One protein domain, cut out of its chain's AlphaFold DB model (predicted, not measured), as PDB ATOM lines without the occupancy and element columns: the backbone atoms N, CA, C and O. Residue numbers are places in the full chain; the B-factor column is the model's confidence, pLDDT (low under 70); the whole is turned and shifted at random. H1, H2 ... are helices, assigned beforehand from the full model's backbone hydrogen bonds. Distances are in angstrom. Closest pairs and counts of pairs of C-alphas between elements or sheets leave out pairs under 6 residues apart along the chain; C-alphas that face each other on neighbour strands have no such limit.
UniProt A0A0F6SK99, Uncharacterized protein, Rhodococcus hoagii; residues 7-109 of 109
ATOM      1  N   ALA A   7     -20.498  23.099   8.162       92.38
ATOM      2  CA  ALA A   7     -19.093  22.870   8.494       92.38
ATOM      3  C   ALA A   7     -18.917  22.462   9.964       92.38
ATOM      4  O   ALA A   7     -18.176  21.524  10.260       92.38
ATOM      5  N   ALA A   8     -19.642  23.105  10.885       92.94
ATOM      6  CA  ALA A   8     -19.604  22.756  12.303       92.94
ATOM      7  C   ALA A   8     -20.208  21.369  12.587       92.94
ATOM      8  O   ALA A   8     -19.660  20.618  13.392       92.94
ATOM      9  N   LYS A   9     -21.302  20.999  11.904       92.38
ATOM     10  CA  LYS A   9     -21.886  19.649  11.983       92.38
ATOM     11  C   LYS A   9     -20.897  18.582  11.512       92.38
ATOM     12  O   LYS A   9     -20.720  17.576  12.189       92.38
ATOM     13  N   LEU A  10     -20.236  18.816  10.379       91.38
ATOM     14  CA  LEU A  10     -19.263  17.883   9.818       91.38
ATOM     15  C   LEU A  10     -18.000  17.772  10.684       91.38
ATOM     16  O   LEU A  10     -17.470  16.681  10.838       91.38
ATOM     17  N   ALA A  11     -17.550  18.863  11.308       92.25
ATOM     18  CA  ALA A  11     -16.405  18.843  12.223       92.25
ATOM     19  C   ALA A  11     -16.628  17.970  13.475       92.25
ATOM     20  O   ALA A  11     -15.661  17.588  14.129       92.25
ATOM     21  N   ALA A  12     -17.883  17.658  13.815       91.31
ATOM     22  CA  ALA A  12     -18.227  16.750  14.907       91.31
ATOM     23  C   ALA A  12     -18.228  15.263  14.496       91.31
ATOM     24  O   ALA A  12     -18.353  14.397  15.360       91.31
ATOM     25  N   VAL A  13     -18.097  14.950  13.203       91.88
ATOM     26  CA  VAL A  13     -18.095  13.579  12.678       91.88
ATOM     27  C   VAL A  13     -16.696  12.980  12.807       91.88
ATOM     28  O   VAL A  13     -15.747  13.500  12.226       91.88
ATOM     29  N   SER A  14     -16.571  11.867  13.536       88.62
ATOM     30  CA  SER A  14     -15.288  11.168  13.731       88.62
ATOM     31  C   SER A  14     -15.288   9.736  13.190       88.62
ATOM     32  O   SER A  14     -14.222   9.168  12.965       88.62
ATOM     33  N   THR A  15     -16.464   9.160  12.945       88.12
ATOM     34  CA  THR A  15     -16.645   7.793  12.444       88.12
ATOM     35  C   THR A  15     -17.716   7.722  11.355       88.12
ATOM     36  O   THR A  15     -18.569   8.608  11.241       88.12
ATOM     37  N   ILE A  16     -17.729   6.636  10.575       88.06
ATOM     38  CA  ILE A  16     -18.796   6.368   9.595       88.06
ATOM     39  C   ILE A  16     -20.160   6.293  10.296       88.06
ATOM     40  O   ILE A  16     -21.150   6.810   9.777       88.06
ATOM     41  N   ALA A  17     -20.213   5.727  11.503       86.31
ATOM     42  CA  ALA A  17     -21.420   5.713  12.325       86.31
ATOM     43  C   ALA A  17     -21.912   7.133  12.675       86.31
ATOM     44  O   ALA A  17     -23.110   7.401  12.556       86.31
ATOM     45  N   ASP A  18     -21.012   8.061  13.022       89.19
ATOM     46  CA  ASP A  18     -21.373   9.469  13.266       89.19
ATOM     47  C   ASP A  18     -21.916  10.128  11.998       89.19
ATOM     48  O   ASP A  18     -22.888  10.881  12.048       89.19
ATOM     49  N   LEU A  19     -21.315   9.823  10.848       89.00
ATOM     50  CA  LEU A  19     -21.739  10.348   9.556       89.00
ATOM     51  C   LEU A  19     -23.148   9.853   9.182       89.00
ATOM     52  O   LEU A  19     -23.988  10.631   8.725       89.00
ATOM     53  N   ILE A  20     -23.431   8.572   9.437       86.62
ATOM     54  CA  ILE A  20     -24.761   7.969   9.276       86.62
ATOM     55  C   ILE A  20     -25.774   8.639  10.210       86.62
ATOM     56  O   ILE A  20     -26.867   9.004   9.769       86.62
ATOM     57  N   ALA A  21     -25.420   8.830  11.482       88.94
ATOM     58  CA  ALA A  21     -26.285   9.476  12.466       88.94
ATOM     59  C   ALA A  21     -26.560  10.948  12.112       88.94
ATOM     60  O   ALA A  21     -27.699  11.417  12.211       88.94
ATOM     61  N   LEU A  22     -25.547  11.673  11.629       88.44
ATOM     62  CA  LEU A  22     -25.692  13.043  11.147       88.44
ATOM     63  C   LEU A  22     -26.682  13.122   9.978       88.44
ATOM     64  O   LEU A  22     -27.527  14.015   9.962       88.44
ATOM     65  N   ASN A  23     -26.615  12.184   9.031       86.12
ATOM     66  CA  ASN A  23     -27.556  12.127   7.915       86.12
ATOM     67  C   ASN A  23     -28.978  11.766   8.373       86.12
ATOM     68  O   ASN A  23     -29.934  12.415   7.965       86.12
ATOM     69  N   ALA A  24     -29.126  10.788   9.271       87.19
ATOM     70  CA  ALA A  24     -30.425  10.399   9.829       87.19
ATOM     71  C   ALA A  24     -31.088  11.495  10.687       87.19
ATOM     72  O   ALA A  24     -32.306  11.490  10.850       87.19
ATOM     73  N   SER A  25     -30.302  12.420  11.244       85.31
ATOM     74  CA  SER A  25     -30.805  13.558  12.024       85.31
ATOM     75  C   SER A  25     -31.131  14.797  11.185       85.31
ATOM     76  O   SER A  25     -31.696  15.750  11.728       85.31
ATOM     77  N   GLN A  26     -30.817  14.815   9.880       81.00
ATOM     78  CA  GLN A  26     -31.252  15.905   9.003       81.00
ATOM     79  C   GLN A  26     -32.779  15.871   8.868       81.00
ATOM     80  O   GLN A  26     -33.362  14.874   8.450       81.00
ATOM     81  N   THR A  27     -33.435  16.973   9.219       76.38
ATOM     82  CA  THR A  27     -34.892  17.148   9.079       76.38
ATOM     83  C   THR A  27     -35.275  17.951   7.837       76.38
ATOM     84  O   THR A  27     -36.460  18.100   7.540       76.38
ATOM     85  N   VAL A  28     -34.277  18.477   7.127       80.62
ATOM     86  CA  VAL A  28     -34.406  19.275   5.909       80.62
ATOM     87  C   VAL A  28     -33.385  18.751   4.910       80.62
ATOM     88  O   VAL A  28     -32.260  18.428   5.298       80.62
ATOM     89  N   ASP A  29     -33.778  18.681   3.641       87.69
ATOM     90  CA  ASP A  29     -32.861  18.328   2.563       87.69
ATOM     91  C   ASP A  29     -31.686  19.308   2.512       87.69
ATOM     92  O   ASP A  29     -31.823  20.512   2.759       87.69
ATOM     93  N   LEU A  30     -30.508  18.782   2.181       88.56
ATOM     94  CA  LEU A  30     -29.344  19.621   1.939       88.56
ATOM     95  C   LEU A  30     -29.611  20.530   0.727       88.56
ATOM     96  O   LEU A  30     -30.136  20.048  -0.283       88.56
ATOM     97  N   PRO A  31     -29.236  21.821   0.783       92.50
ATOM     98  CA  PRO A  31     -29.301  22.682  -0.390       92.50
ATOM     99  C   PRO A  31     -28.377  22.143  -1.487       92.50
ATOM    100  O   PRO A  31     -27.443  21.380  -1.215       92.50
ATOM    101  N   ALA A  32     -28.590  22.569  -2.733       90.69
ATOM    102  CA  ALA A  32     -27.592  22.306  -3.759       90.69
ATOM    103  C   ALA A  32     -26.280  23.009  -3.357       90.69
ATOM    104  O   ALA A  32     -26.320  24.178  -2.964       90.69
ATOM    105  N   PRO A  33     -25.111  22.348  -3.449       88.25
ATOM    106  CA  PRO A  33     -23.848  22.962  -3.048       88.25
ATOM    107  C   PRO A  33     -23.553  24.300  -3.733       88.25
ATOM    108  O   PRO A  33     -22.942  25.176  -3.125       88.25
ATOM    109  N   ASP A  34     -23.995  24.456  -4.983       87.81
ATOM    110  CA  ASP A  34     -23.781  25.663  -5.787       87.81
ATOM    111  C   ASP A  34     -24.679  26.840  -5.347       87.81
ATOM    112  O   ASP A  34     -24.377  27.987  -5.670       87.81
ATOM    113  N   ASP A  35     -25.734  26.580  -4.563       92.31
ATOM    114  CA  ASP A  35     -26.612  27.607  -3.979       92.31
ATOM    115  C   ASP A  35     -26.073  28.150  -2.638       92.31
ATOM    116  O   ASP A  35     -26.605  29.116  -2.084       92.31
ATOM    117  N   VAL A  36     -25.019  27.539  -2.084       91.19
ATOM    118  CA  VAL A  36     -24.430  27.932  -0.798       91.19
ATOM    119  C   VAL A  36     -23.307  28.942  -1.025       91.19
ATOM    120  O   VAL A  36     -22.227  28.597  -1.494       91.19
ATOM    121  N   ALA A  37     -23.560  30.202  -0.657       90.12
ATOM    122  CA  ALA A  37     -22.650  31.316  -0.933       90.12
ATOM    123  C   ALA A  37     -21.310  31.247  -0.179       90.12
ATOM    124  O   ALA A  37     -20.295  31.686  -0.713       90.12
ATOM    125  N   ASP A  38     -21.298  30.732   1.056       90.69
ATOM    126  CA  ASP A  38     -20.054  30.542   1.810       90.69
ATOM    127  C   ASP A  38     -19.326  29.289   1.288       90.69
ATOM    128  O   ASP A  38     -19.856  28.179   1.412       90.69
ATOM    129  N   PRO A  39     -18.097  29.415   0.751       89.38
ATOM    130  CA  PRO A  39     -17.359  28.273   0.230       89.38
ATOM    131  C   PRO A  39     -17.046  27.189   1.269       89.38
ATOM    132  O   PRO A  39     -16.898  26.019   0.917       89.38
ATOM    133  N   ALA A  40     -16.885  27.528   2.552       90.06
ATOM    134  CA  ALA A  40     -16.700  26.530   3.609       90.06
ATOM    135  C   ALA A  40     -17.969  25.700   3.828       90.06
ATOM    136  O   ALA A  40     -17.895  24.475   3.926       90.06
ATOM    137  N   GLU A  41     -19.122  26.357   3.813       92.81
ATOM    138  CA  GLU A  41     -20.420  25.705   3.953       92.81
ATOM    139  C   GLU A  41     -20.785  24.897   2.703       92.81
ATOM    140  O   GLU A  41     -21.239  23.763   2.830       92.81
ATOM    141  N   SER A  42     -20.501  25.409   1.499       92.75
ATOM    142  CA  SER A  42     -20.696  24.677   0.238       92.75
ATOM    143  C   SER A  42     -19.919  23.357   0.237       92.75
ATOM    144  O   SER A  42     -20.486  22.290  -0.010       92.75
ATOM    145  N   ARG A  43     -18.637  23.390   0.633       90.75
ATOM    146  CA  ARG A  43     -17.802  22.183   0.766       90.75
ATOM    147  C   ARG A  43     -18.347  21.207   1.804       90.75
ATOM    148  O   ARG A  43     -18.343  20.001   1.561       90.75
ATOM    149  N   ALA A  44     -18.828  21.708   2.940       91.94
ATOM    150  CA  ALA A  44     -19.436  20.863   3.960       91.94
ATOM    151  C   ALA A  44     -20.715  20.186   3.447       91.94
ATOM    152  O   ALA A  44     -20.889  18.986   3.649       91.94
ATOM    153  N   VAL A  45     -21.561  20.906   2.703       92.81
ATOM    154  CA  VAL A  45     -22.750  20.343   2.048       92.81
ATOM    155  C   VAL A  45     -22.373  19.274   1.020       92.81
ATOM    156  O   VAL A  45     -22.989  18.209   1.013       92.81
ATOM    157  N   ARG A  46     -21.330  19.490   0.200       92.12
ATOM    158  CA  ARG A  46     -20.807  18.440  -0.700       92.12
ATOM    159  C   ARG A  46     -20.358  17.208   0.078       92.12
ATOM    160  O   ARG A  46     -20.718  16.101  -0.290       92.12
ATOM    161  N   ALA A  47     -19.599  17.371   1.157       91.75
ATOM    162  CA  ALA A  47     -19.151  16.234   1.961       91.75
ATOM    163  C   ALA A  47     -20.328  15.482   2.611       91.75
ATOM    164  O   ALA A  47     -20.356  14.254   2.606       91.75
ATOM    165  N   MET A  48     -21.334  16.202   3.113       91.62
ATOM    166  CA  MET A  48     -22.537  15.606   3.698       91.62
ATOM    167  C   MET A  48     -23.451  14.936   2.659       91.62
ATOM    168  O   MET A  48     -24.149  13.983   2.993       91.62
ATOM    169  N   SER A  49     -23.459  15.362   1.394       90.81
ATOM    170  CA  SER A  49     -24.275  14.694   0.367       90.81
ATOM    171  C   SER A  49     -23.736  13.303  -0.004       90.81
ATOM    172  O   SER A  49     -24.503  12.412  -0.386       90.81
ATOM    173  N   LEU A  50     -22.433  13.073   0.200       91.56
ATOM    174  CA  LEU A  50     -21.762  11.795  -0.059       91.56
ATOM    175  C   LEU A  50     -22.167  10.672   0.907       91.56
ATOM    176  O   LEU A  50     -21.900   9.505   0.614       91.56
ATOM    177  N   VAL A  51     -22.862  10.974   2.012       90.06
ATOM    178  CA  VAL A  51     -23.344   9.940   2.950       90.06
ATOM    179  C   VAL A  51     -24.259   8.937   2.262       90.06
ATOM    180  O   VAL A  51     -24.179   7.741   2.529       90.06
ATOM    181  N   SER A  52     -25.073   9.407   1.316       87.81
ATOM    182  CA  SER A  52     -25.967   8.564   0.517       87.81
ATOM    183  C   SER A  52     -25.237   7.504  -0.324       87.81
ATOM    184  O   SER A  52     -25.843   6.494  -0.670       87.81
ATOM    185  N   ALA A  53     -23.949   7.701  -0.617       90.25
ATOM    186  CA  ALA A  53     -23.112   6.737  -1.325       90.25
ATOM    187  C   ALA A  53     -22.262   5.899  -0.359       90.25
ATOM    188  O   ALA A  53     -22.260   4.672  -0.445       90.25
ATOM    189  N   LEU A  54     -21.567   6.549   0.583       91.69
ATOM    190  CA  LEU A  54     -20.617   5.869   1.465       91.69
ATOM    191  C   LEU A  54     -21.310   4.974   2.501       91.69
ATOM    192  O   LEU A  54     -20.840   3.869   2.751       91.69
ATOM    193  N   ALA A  55     -22.434   5.403   3.086       89.00
ATOM    194  CA  ALA A  55     -23.094   4.627   4.136       89.00
ATOM    195  C   ALA A  55     -23.697   3.302   3.632       89.00
ATOM    196  O   ALA A  55     -23.459   2.272   4.266       89.00
ATOM    197  N   PRO A  56     -24.439   3.258   2.505       90.38
ATOM    198  CA  PRO A  56     -24.906   1.987   1.957       90.38
ATOM    199  C   PRO A  56     -23.762   1.086   1.494       90.38
ATOM    200  O   PRO A  56     -23.870  -0.128   1.644       90.38
ATOM    201  N   TYR A  57     -22.678   1.665   0.965       92.50
ATOM    202  CA  TYR A  57     -21.480   0.917   0.590       92.50
ATOM    203  C   TYR A  57     -20.840   0.242   1.808       92.50
ATOM    204  O   TYR A  57     -20.739  -0.982   1.836       92.50
ATOM    205  N   ALA A  58     -20.515   1.017   2.849       90.12
ATOM    206  CA  ALA A  58     -19.913   0.494   4.075       90.12
ATOM    207  C   ALA A  58     -20.791  -0.594   4.713       90.12
ATOM    208  O   ALA A  58     -20.301  -1.651   5.096       90.12
ATOM    209  N   LYS A  59     -22.116  -0.391   4.719       88.88
ATOM    210  CA  LYS A  59     -23.075  -1.397   5.190       88.88
ATOM    211  C   LYS A  59     -23.115  -2.665   4.339       88.88
ATOM    212  O   LYS A  59     -23.287  -3.758   4.869       88.88
ATOM    213  N   GLY A  60     -22.997  -2.535   3.020       89.94
ATOM    214  CA  GLY A  60     -22.935  -3.677   2.109       89.94
ATOM    215  C   GLY A  60     -21.664  -4.508   2.288       89.94
ATOM    216  O   GLY A  60     -21.717  -5.728   2.151       89.94
ATOM    217  N   CYS A  61     -20.554  -3.852   2.629       88.88
ATOM    218  CA  CYS A  61     -19.253  -4.483   2.844       88.88
ATOM    219  C   CYS A  61     -19.026  -4.960   4.291       88.88
ATOM    220  O   CYS A  61     -18.126  -5.764   4.522       88.88
ATOM    221  N   GLY A  62     -19.837  -4.507   5.252       86.62
ATOM    222  CA  GLY A  62     -19.638  -4.783   6.678       86.62
ATOM    223  C   GLY A  62     -18.486  -3.981   7.296       86.62
ATOM    224  O   GLY A  62     -17.839  -4.466   8.222       86.62
ATOM    225  N   THR A  63     -18.201  -2.796   6.751       85.44
ATOM    226  CA  THR A  63     -17.078  -1.916   7.120       85.44
ATOM    227  C   THR A  63     -17.545  -0.649   7.847       85.44
ATOM    228  O   THR A  63     -16.845   0.356   7.893       85.44
ATOM    229  N   GLU A  64     -18.740  -0.653   8.451       84.06
ATOM    230  CA  GLU A  64     -19.285   0.528   9.145       84.06
ATOM    231  C   GLU A  64     -18.475   0.945  10.381       84.06
ATOM    232  O   GLU A  64     -18.620   2.068  10.869       84.06
ATOM    233  N   THR A  65     -17.657   0.032  10.908       84.44
ATOM    234  CA  THR A  65     -16.759   0.271  12.044       84.44
ATOM    235  C   THR A  65     -15.351   0.679  11.630       84.44
ATOM    236  O   THR A  65     -14.554   1.013  12.506       84.44
ATOM    237  N   ASP A  66     -15.040   0.631  10.336       86.44
ATOM    238  CA  ASP A  66     -13.718   0.980   9.835       86.44
ATOM    239  C   ASP A  66     -13.520   2.497   9.874       86.44
ATOM    240  O   ASP A  66     -14.471   3.291   9.898       86.44
ATOM    241  N   ASP A  67     -12.258   2.917   9.906       89.44
ATOM    242  CA  ASP A  67     -11.940   4.330   9.775       89.44
ATOM    243  C   ASP A  67     -12.273   4.847   8.363       89.44
ATOM    244  O   ASP A  67     -12.418   4.097   7.389       89.44
ATOM    245  N   PHE A  68     -12.404   6.168   8.249       91.50
ATOM    246  CA  PHE A  68     -12.742   6.802   6.978       91.50
ATOM    247  C   PHE A  68     -11.712   6.543   5.881       91.50
ATOM    248  O   PHE A  68     -12.097   6.455   4.719       91.50
ATOM    249  N   GLU A  69     -10.423   6.450   6.214       92.38
ATOM    250  CA  GLU A  69      -9.375   6.236   5.217       92.38
ATOM    251  C   GLU A  69      -9.525   4.857   4.572       92.38
ATOM    252  O   GLU A  69      -9.510   4.753   3.343       92.38
ATOM    253  N   THR A  70      -9.767   3.829   5.382       91.31
ATOM    254  CA  THR A  70     -10.020   2.454   4.947       91.31
ATOM    255  C   THR A  70     -11.282   2.380   4.089       91.31
ATOM    256  O   THR A  70     -11.207   1.995   2.922       91.31
ATOM    257  N   ALA A  71     -12.424   2.860   4.591       91.12
ATOM    258  CA  ALA A  71     -13.685   2.767   3.854       91.12
ATOM    259  C   ALA A  71     -13.691   3.570   2.540       91.12
ATOM    260  O   ALA A  71     -14.274   3.137   1.543       91.12
ATOM    261  N   ILE A  72     -13.034   4.737   2.505       93.44
ATOM    262  CA  ILE A  72     -12.873   5.516   1.269       93.44
ATOM    263  C   ILE A  72     -11.929   4.793   0.303       93.44
ATOM    264  O   ILE A  72     -12.193   4.783  -0.900       93.44
ATOM    265  N   THR A  73     -10.848   4.189   0.800       94.25
ATOM    266  CA  THR A  73      -9.893   3.441  -0.029       94.25
ATOM    267  C   THR A  73     -10.562   2.250  -0.702       94.25
ATOM    268  O   THR A  73     -10.414   2.093  -1.918       94.25
ATOM    269  N   ASP A  74     -11.347   1.476   0.043       94.06
ATOM    270  CA  ASP A  74     -12.078   0.329  -0.492       94.06
ATOM    271  C   ASP A  74     -13.101   0.770  -1.543       94.06
ATOM    272  O   ASP A  74     -13.093   0.260  -2.667       94.06
ATOM    273  N   LEU A  75     -13.885   1.819  -1.256       94.38
ATOM    274  CA  LEU A  75     -14.829   2.383  -2.224       94.38
ATOM    275  C   LEU A  75     -14.127   2.842  -3.509       94.38
ATOM    276  O   LEU A  75     -14.609   2.594  -4.613       94.38
ATOM    277  N   VAL A  76     -12.979   3.514  -3.397       95.88
ATOM    278  CA  VAL A  76     -12.181   3.945  -4.557       95.88
ATOM    279  C   VAL A  76     -11.633   2.741  -5.332       95.88
ATOM    280  O   VAL A  76     -11.605   2.778  -6.567       95.88
ATOM    281  N   GLY A  77     -11.221   1.679  -4.636       96.25
ATOM    282  CA  GLY A  77     -10.816   0.407  -5.233       96.25
ATOM    283  C   GLY A  77     -11.940  -0.235  -6.047       96.25
ATOM    284  O   GLY A  77     -11.745  -0.573  -7.217       96.25
ATOM    285  N   ASP A  78     -13.142  -0.302  -5.488       96.50
ATOM    286  CA  ASP A  78     -14.304  -0.880  -6.162       96.50
ATOM    287  C   ASP A  78     -14.812  -0.011  -7.316       96.50
ATOM    288  O   ASP A  78     -15.168  -0.527  -8.379       96.50
ATOM    289  N   LEU A  79     -14.765   1.319  -7.186       96.69
ATOM    290  CA  LEU A  79     -15.045   2.233  -8.297       96.69
ATOM    291  C   LEU A  79     -14.066   2.037  -9.460       96.69
ATOM    292  O   LEU A  79     -14.445   2.224 -10.618       96.69
ATOM    293  N   ARG A  80     -12.822   1.639  -9.180       97.88
ATOM    294  CA  ARG A  80     -11.848   1.302 -10.219       97.88
ATOM    295  C   ARG A  80     -12.206  -0.002 -10.926       97.88
ATOM    296  O   ARG A  80     -12.171  -0.031 -12.154       97.88
ATOM    297  N   HIS A  81     -12.610  -1.035 -10.189       97.75
ATOM    298  CA  HIS A  81     -13.119  -2.271 -10.792       97.75
ATOM    299  C   HIS A  81     -14.368  -2.022 -11.647       97.75
ATOM    300  O   HIS A  81     -14.475  -2.544 -12.758       97.75
ATOM    301  N   LEU A  82     -15.280  -1.170 -11.174       97.69
ATOM    302  CA  LEU A  82     -16.452  -0.752 -11.936       97.69
ATOM    303  C   LEU A  82     -16.059   0.005 -13.213       97.69
ATOM    304  O   LEU A  82     -16.611  -0.256 -14.280       97.69
ATOM    305  N   ALA A  83     -15.098   0.925 -13.127       98.25
ATOM    306  CA  ALA A  83     -14.613   1.670 -14.282       98.25
ATOM    307  C   ALA A  83     -13.992   0.748 -15.341       98.25
ATOM    308  O   ALA A  83     -14.323   0.886 -16.519       98.25
ATOM    309  N   ASP A  84     -13.183  -0.231 -14.926       98.38
ATOM    310  CA  ASP A  84     -12.615  -1.240 -15.824       98.38
ATOM    311  C   ASP A  84     -13.725  -2.041 -16.532       98.38
ATOM    312  O   ASP A  84     -13.678  -2.225 -17.750       98.38
ATOM    313  N   ALA A  85     -14.768  -2.452 -15.801       98.50
ATOM    314  CA  ALA A  85     -15.907  -3.183 -16.362       98.50
ATOM    315  C   ALA A  85     -16.742  -2.352 -17.356       98.50
ATOM    316  O   ALA A  85     -17.298  -2.899 -18.308       98.50
ATOM    317  N   LEU A  86     -16.828  -1.034 -17.148       98.25
ATOM    318  CA  LEU A  86     -17.587  -0.106 -17.992       98.25
ATOM    319  C   LEU A  86     -16.752   0.535 -19.115       98.25
ATOM    320  O   LEU A  86     -17.290   1.309 -19.907       98.25
ATOM    321  N   GLY A  87     -15.446   0.252 -19.193       97.88
ATOM    322  CA  GLY A  87     -14.539   0.880 -20.159       97.88
ATOM    323  C   GLY A  87     -14.264   2.366 -19.887       97.88
ATOM    324  O   GLY A  87     -13.943   3.119 -20.807       97.88
ATOM    325  N   VAL A  88     -14.404   2.809 -18.637       98.44
ATOM    326  CA  VAL A  88     -14.116   4.182 -18.206       98.44
ATOM    327  C   VAL A  88     -12.641   4.300 -17.820       98.44
ATOM    328  O   VAL A  88     -12.145   3.545 -16.989       98.44
ATOM    329  N   ASP A  89     -11.930   5.295 -18.362       97.94
ATOM    330  CA  ASP A  89     -10.552   5.582 -17.947       97.94
ATOM    331  C   ASP A  89     -10.523   6.192 -16.537       97.94
ATOM    332  O   ASP A  89     -10.647   7.407 -16.342       97.94
ATOM    333  N   PHE A  90     -10.326   5.332 -15.537       97.50
ATOM    334  CA  PHE A  90     -10.273   5.740 -14.137       97.50
ATOM    335  C   PHE A  90      -9.127   6.718 -13.840       97.50
ATOM    336  O   PHE A  90      -9.278   7.620 -13.014       97.50
ATOM    337  N   ARG A  91      -7.985   6.622 -14.540       96.62
ATOM    338  CA  ARG A  91      -6.882   7.583 -14.350       96.62
ATOM    339  C   ARG A  91      -7.307   8.976 -14.795       96.62
ATOM    340  O   ARG A  91      -7.029   9.960 -14.106       96.62
ATOM    341  N   GLN A  92      -8.017   9.063 -15.917       97.75
ATOM    342  CA  GLN A  92      -8.568  10.319 -16.411       97.75
ATOM    343  C   GLN A  92      -9.643  10.886 -15.469       97.75
ATOM    344  O   GLN A  92      -9.692  12.109 -15.302       97.75
ATOM    345  N   VAL A  93     -10.459  10.033 -14.832       97.25
ATOM    346  CA  VAL A  93     -11.423  10.433 -13.787       97.25
ATOM    347  C   VAL A  93     -10.702  11.083 -12.605       97.25
ATOM    348  O   VAL A  93     -11.028  12.220 -12.270       97.25
ATOM    349  N   ILE A  94      -9.678  10.430 -12.042       96.94
ATOM    350  CA  ILE A  94      -8.893  10.968 -10.915       96.94
ATOM    351  C   ILE A  94      -8.192  12.283 -11.280       96.94
ATOM    352  O   ILE A  94      -8.170  13.231 -10.492       96.94
ATOM    353  N   TRP A  95      -7.643  12.386 -12.494       96.62
ATOM    354  CA  TRP A  95      -7.029  13.632 -12.955       96.62
ATOM    355  C   TRP A  95      -8.049  14.779 -13.026       96.62
ATOM    356  O   TRP A  95      -7.765  15.893 -12.577       96.62
ATOM    357  N   ARG A  96      -9.250  14.512 -13.563       96.06
ATOM    358  CA  ARG A  96     -10.322  15.515 -13.673       96.06
ATOM    359  C   ARG A  96     -10.849  15.915 -12.301       96.06
ATOM    360  O   ARG A  96     -10.939  17.112 -12.046       96.06
ATOM    361  N   SER A  97     -11.125  14.959 -11.413       94.44
ATOM    362  CA  SER A  97     -11.611  15.251 -10.058       94.44
ATOM    363  C   SER A  97     -10.604  16.088  -9.269       94.44
ATOM    364  O   SER A  97     -10.975  17.098  -8.678       94.44
ATOM    365  N   SER A  98      -9.311  15.764  -9.361       94.19
ATOM    366  CA  SER A  98      -8.236  16.542  -8.729       94.19
ATOM    367  C   SER A  98      -8.132  17.965  -9.279       94.19
ATOM    368  O   SER A  98      -7.707  18.881  -8.575       94.19
ATOM    369  N   ARG A  99      -8.452  18.178 -10.561       94.69
ATOM    370  CA  ARG A  99      -8.529  19.523 -11.145       94.69
ATOM    371  C   ARG A  99      -9.750  20.278 -10.619       94.69
ATOM    372  O   ARG A  99      -9.561  21.387 -10.134       94.69
ATOM    373  N   TYR A 100     -10.937  19.674 -10.660       90.50
ATOM    374  CA  TYR A 100     -12.178  20.293 -10.182       90.50
ATOM    375  C   TYR A 100     -12.090  20.697  -8.713       90.50
ATOM    376  O   TYR A 100     -12.365  21.842  -8.378       90.50
ATOM    377  N   TYR A 101     -11.585  19.805  -7.859       89.00
ATOM    378  CA  TYR A 101     -11.380  20.096  -6.443       89.00
ATOM    379  C   TYR A 101     -10.452  21.302  -6.222       89.00
ATOM    380  O   TYR A 101     -10.737  22.189  -5.421       89.00
ATOM    381  N   ARG A 102      -9.346  21.394  -6.975       89.38
ATOM    382  CA  ARG A 102      -8.426  22.543  -6.888       89.38
ATOM    383  C   ARG A 102      -9.032  23.838  -7.418       89.38
ATOM    384  O   ARG A 102      -8.684  24.903  -6.917       89.38
ATOM    385  N   GLU A 103      -9.854  23.770  -8.459       87.38
ATOM    386  CA  GLU A 103     -10.562  24.935  -9.001       87.38
ATOM    387  C   GLU A 103     -11.573  25.472  -7.984       87.38
ATOM    388  O   GLU A 103     -11.599  26.677  -7.747       87.38
ATOM    389  N   GLU A 104     -12.298  24.587  -7.301       82.88
ATOM    390  CA  GLU A 104     -13.216  24.949  -6.219       82.88
ATOM    391  C   GLU A 104     -12.485  25.613  -5.040       82.88
ATOM    392  O   GLU A 104     -12.903  26.668  -4.566       82.88
ATOM    393  N   LEU A 105     -11.334  25.074  -4.617       83.00
ATOM    394  CA  LEU A 105     -10.534  25.689  -3.549       83.00
ATOM    395  C   LEU A 105      -9.995  27.082  -3.908       83.00
ATOM    396  O   LEU A 105      -9.844  27.913  -3.019       83.00
ATOM    397  N   LYS A 106      -9.698  27.346  -5.187       77.62
ATOM    398  CA  LYS A 106      -9.259  28.673  -5.655       77.62
ATOM    399  C   LYS A 106     -10.406  29.668  -5.774       77.62
ATOM    400  O   LYS A 106     -10.188  30.857  -5.595       77.62
ATOM    401  N   ALA A 107     -11.610  29.209  -6.103       64.06
ATOM    402  CA  ALA A 107     -12.793  30.067  -6.113       64.06
ATOM    403  C   ALA A 107     -13.200  30.513  -4.694       64.06
ATOM    404  O   ALA A 107     -13.920  31.494  -4.540       64.06
ATOM    405  N   ALA A 108     -12.722  29.799  -3.668       59.59
ATOM    406  CA  ALA A 108     -12.979  30.052  -2.255       59.59
ATOM    407  C   ALA A 108     -11.980  31.010  -1.564       59.59
ATOM    408  O   ALA A 108     -12.163  31.293  -0.378       59.59
ATOM    409  N   SER A 109     -10.915  31.440  -2.255       53.06
ATOM    410  CA  SER A 109      -9.820  32.284  -1.733       53.06
ATOM    411  C   SER A 109      -9.869  33.701  -2.279       53.06
ATOM    412  O   SER A 109      -9.635  34.640  -1.490       53.06
TER     413      SER A 109
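This is residues 7 to 109 of the 109 residues of an uncharacterized protein of Rhodococcus hoagii (UniProt A0A0F6SK99). The two longest helices, H5 and H6, meet in a V; the row H3-H4 makes the third side of an open triangle, with H1 packed on H3 and H2 on H4. The printed part has 103 residues and six named helices, H1 to H6, with no named strand: all helix. It is only just compact, close to loose, with a radius of gyration of the C-alphas of 15.0 A, spanning 37 by 33 by 21 A.

H5, residues 68 to 86, is 26.4 A long from C-alpha 68 at (-12.742, 6.802, 6.978). H6, residues 90 to 107, is 25.7 A long and ends at C-alpha 107 (-12.793, 30.067, -6.113). H1 is residues 7 to 11, H2 16 to 24, H3 39 to 49 and H4 51 to 61.

H5 and H6 only just touch, only at the corner, with 3 pairs of C-alphas within 8 A, closest Ala 83 and Phe 90, 6.0 A. H5 touches H4 with residues 71 to 75 alone, about perpendicular at 86 degrees; closest C-alphas Ala 58 and Ala 71, 6.6 A. H3 and H6 are near each other. Every O i to N i+4 pair is within hydrogen-bond range except in H4, 6 of 7.

The printed part has no cut. The link H2 to H3 is long. Residues 107 to 109 are under 70 pLDDT.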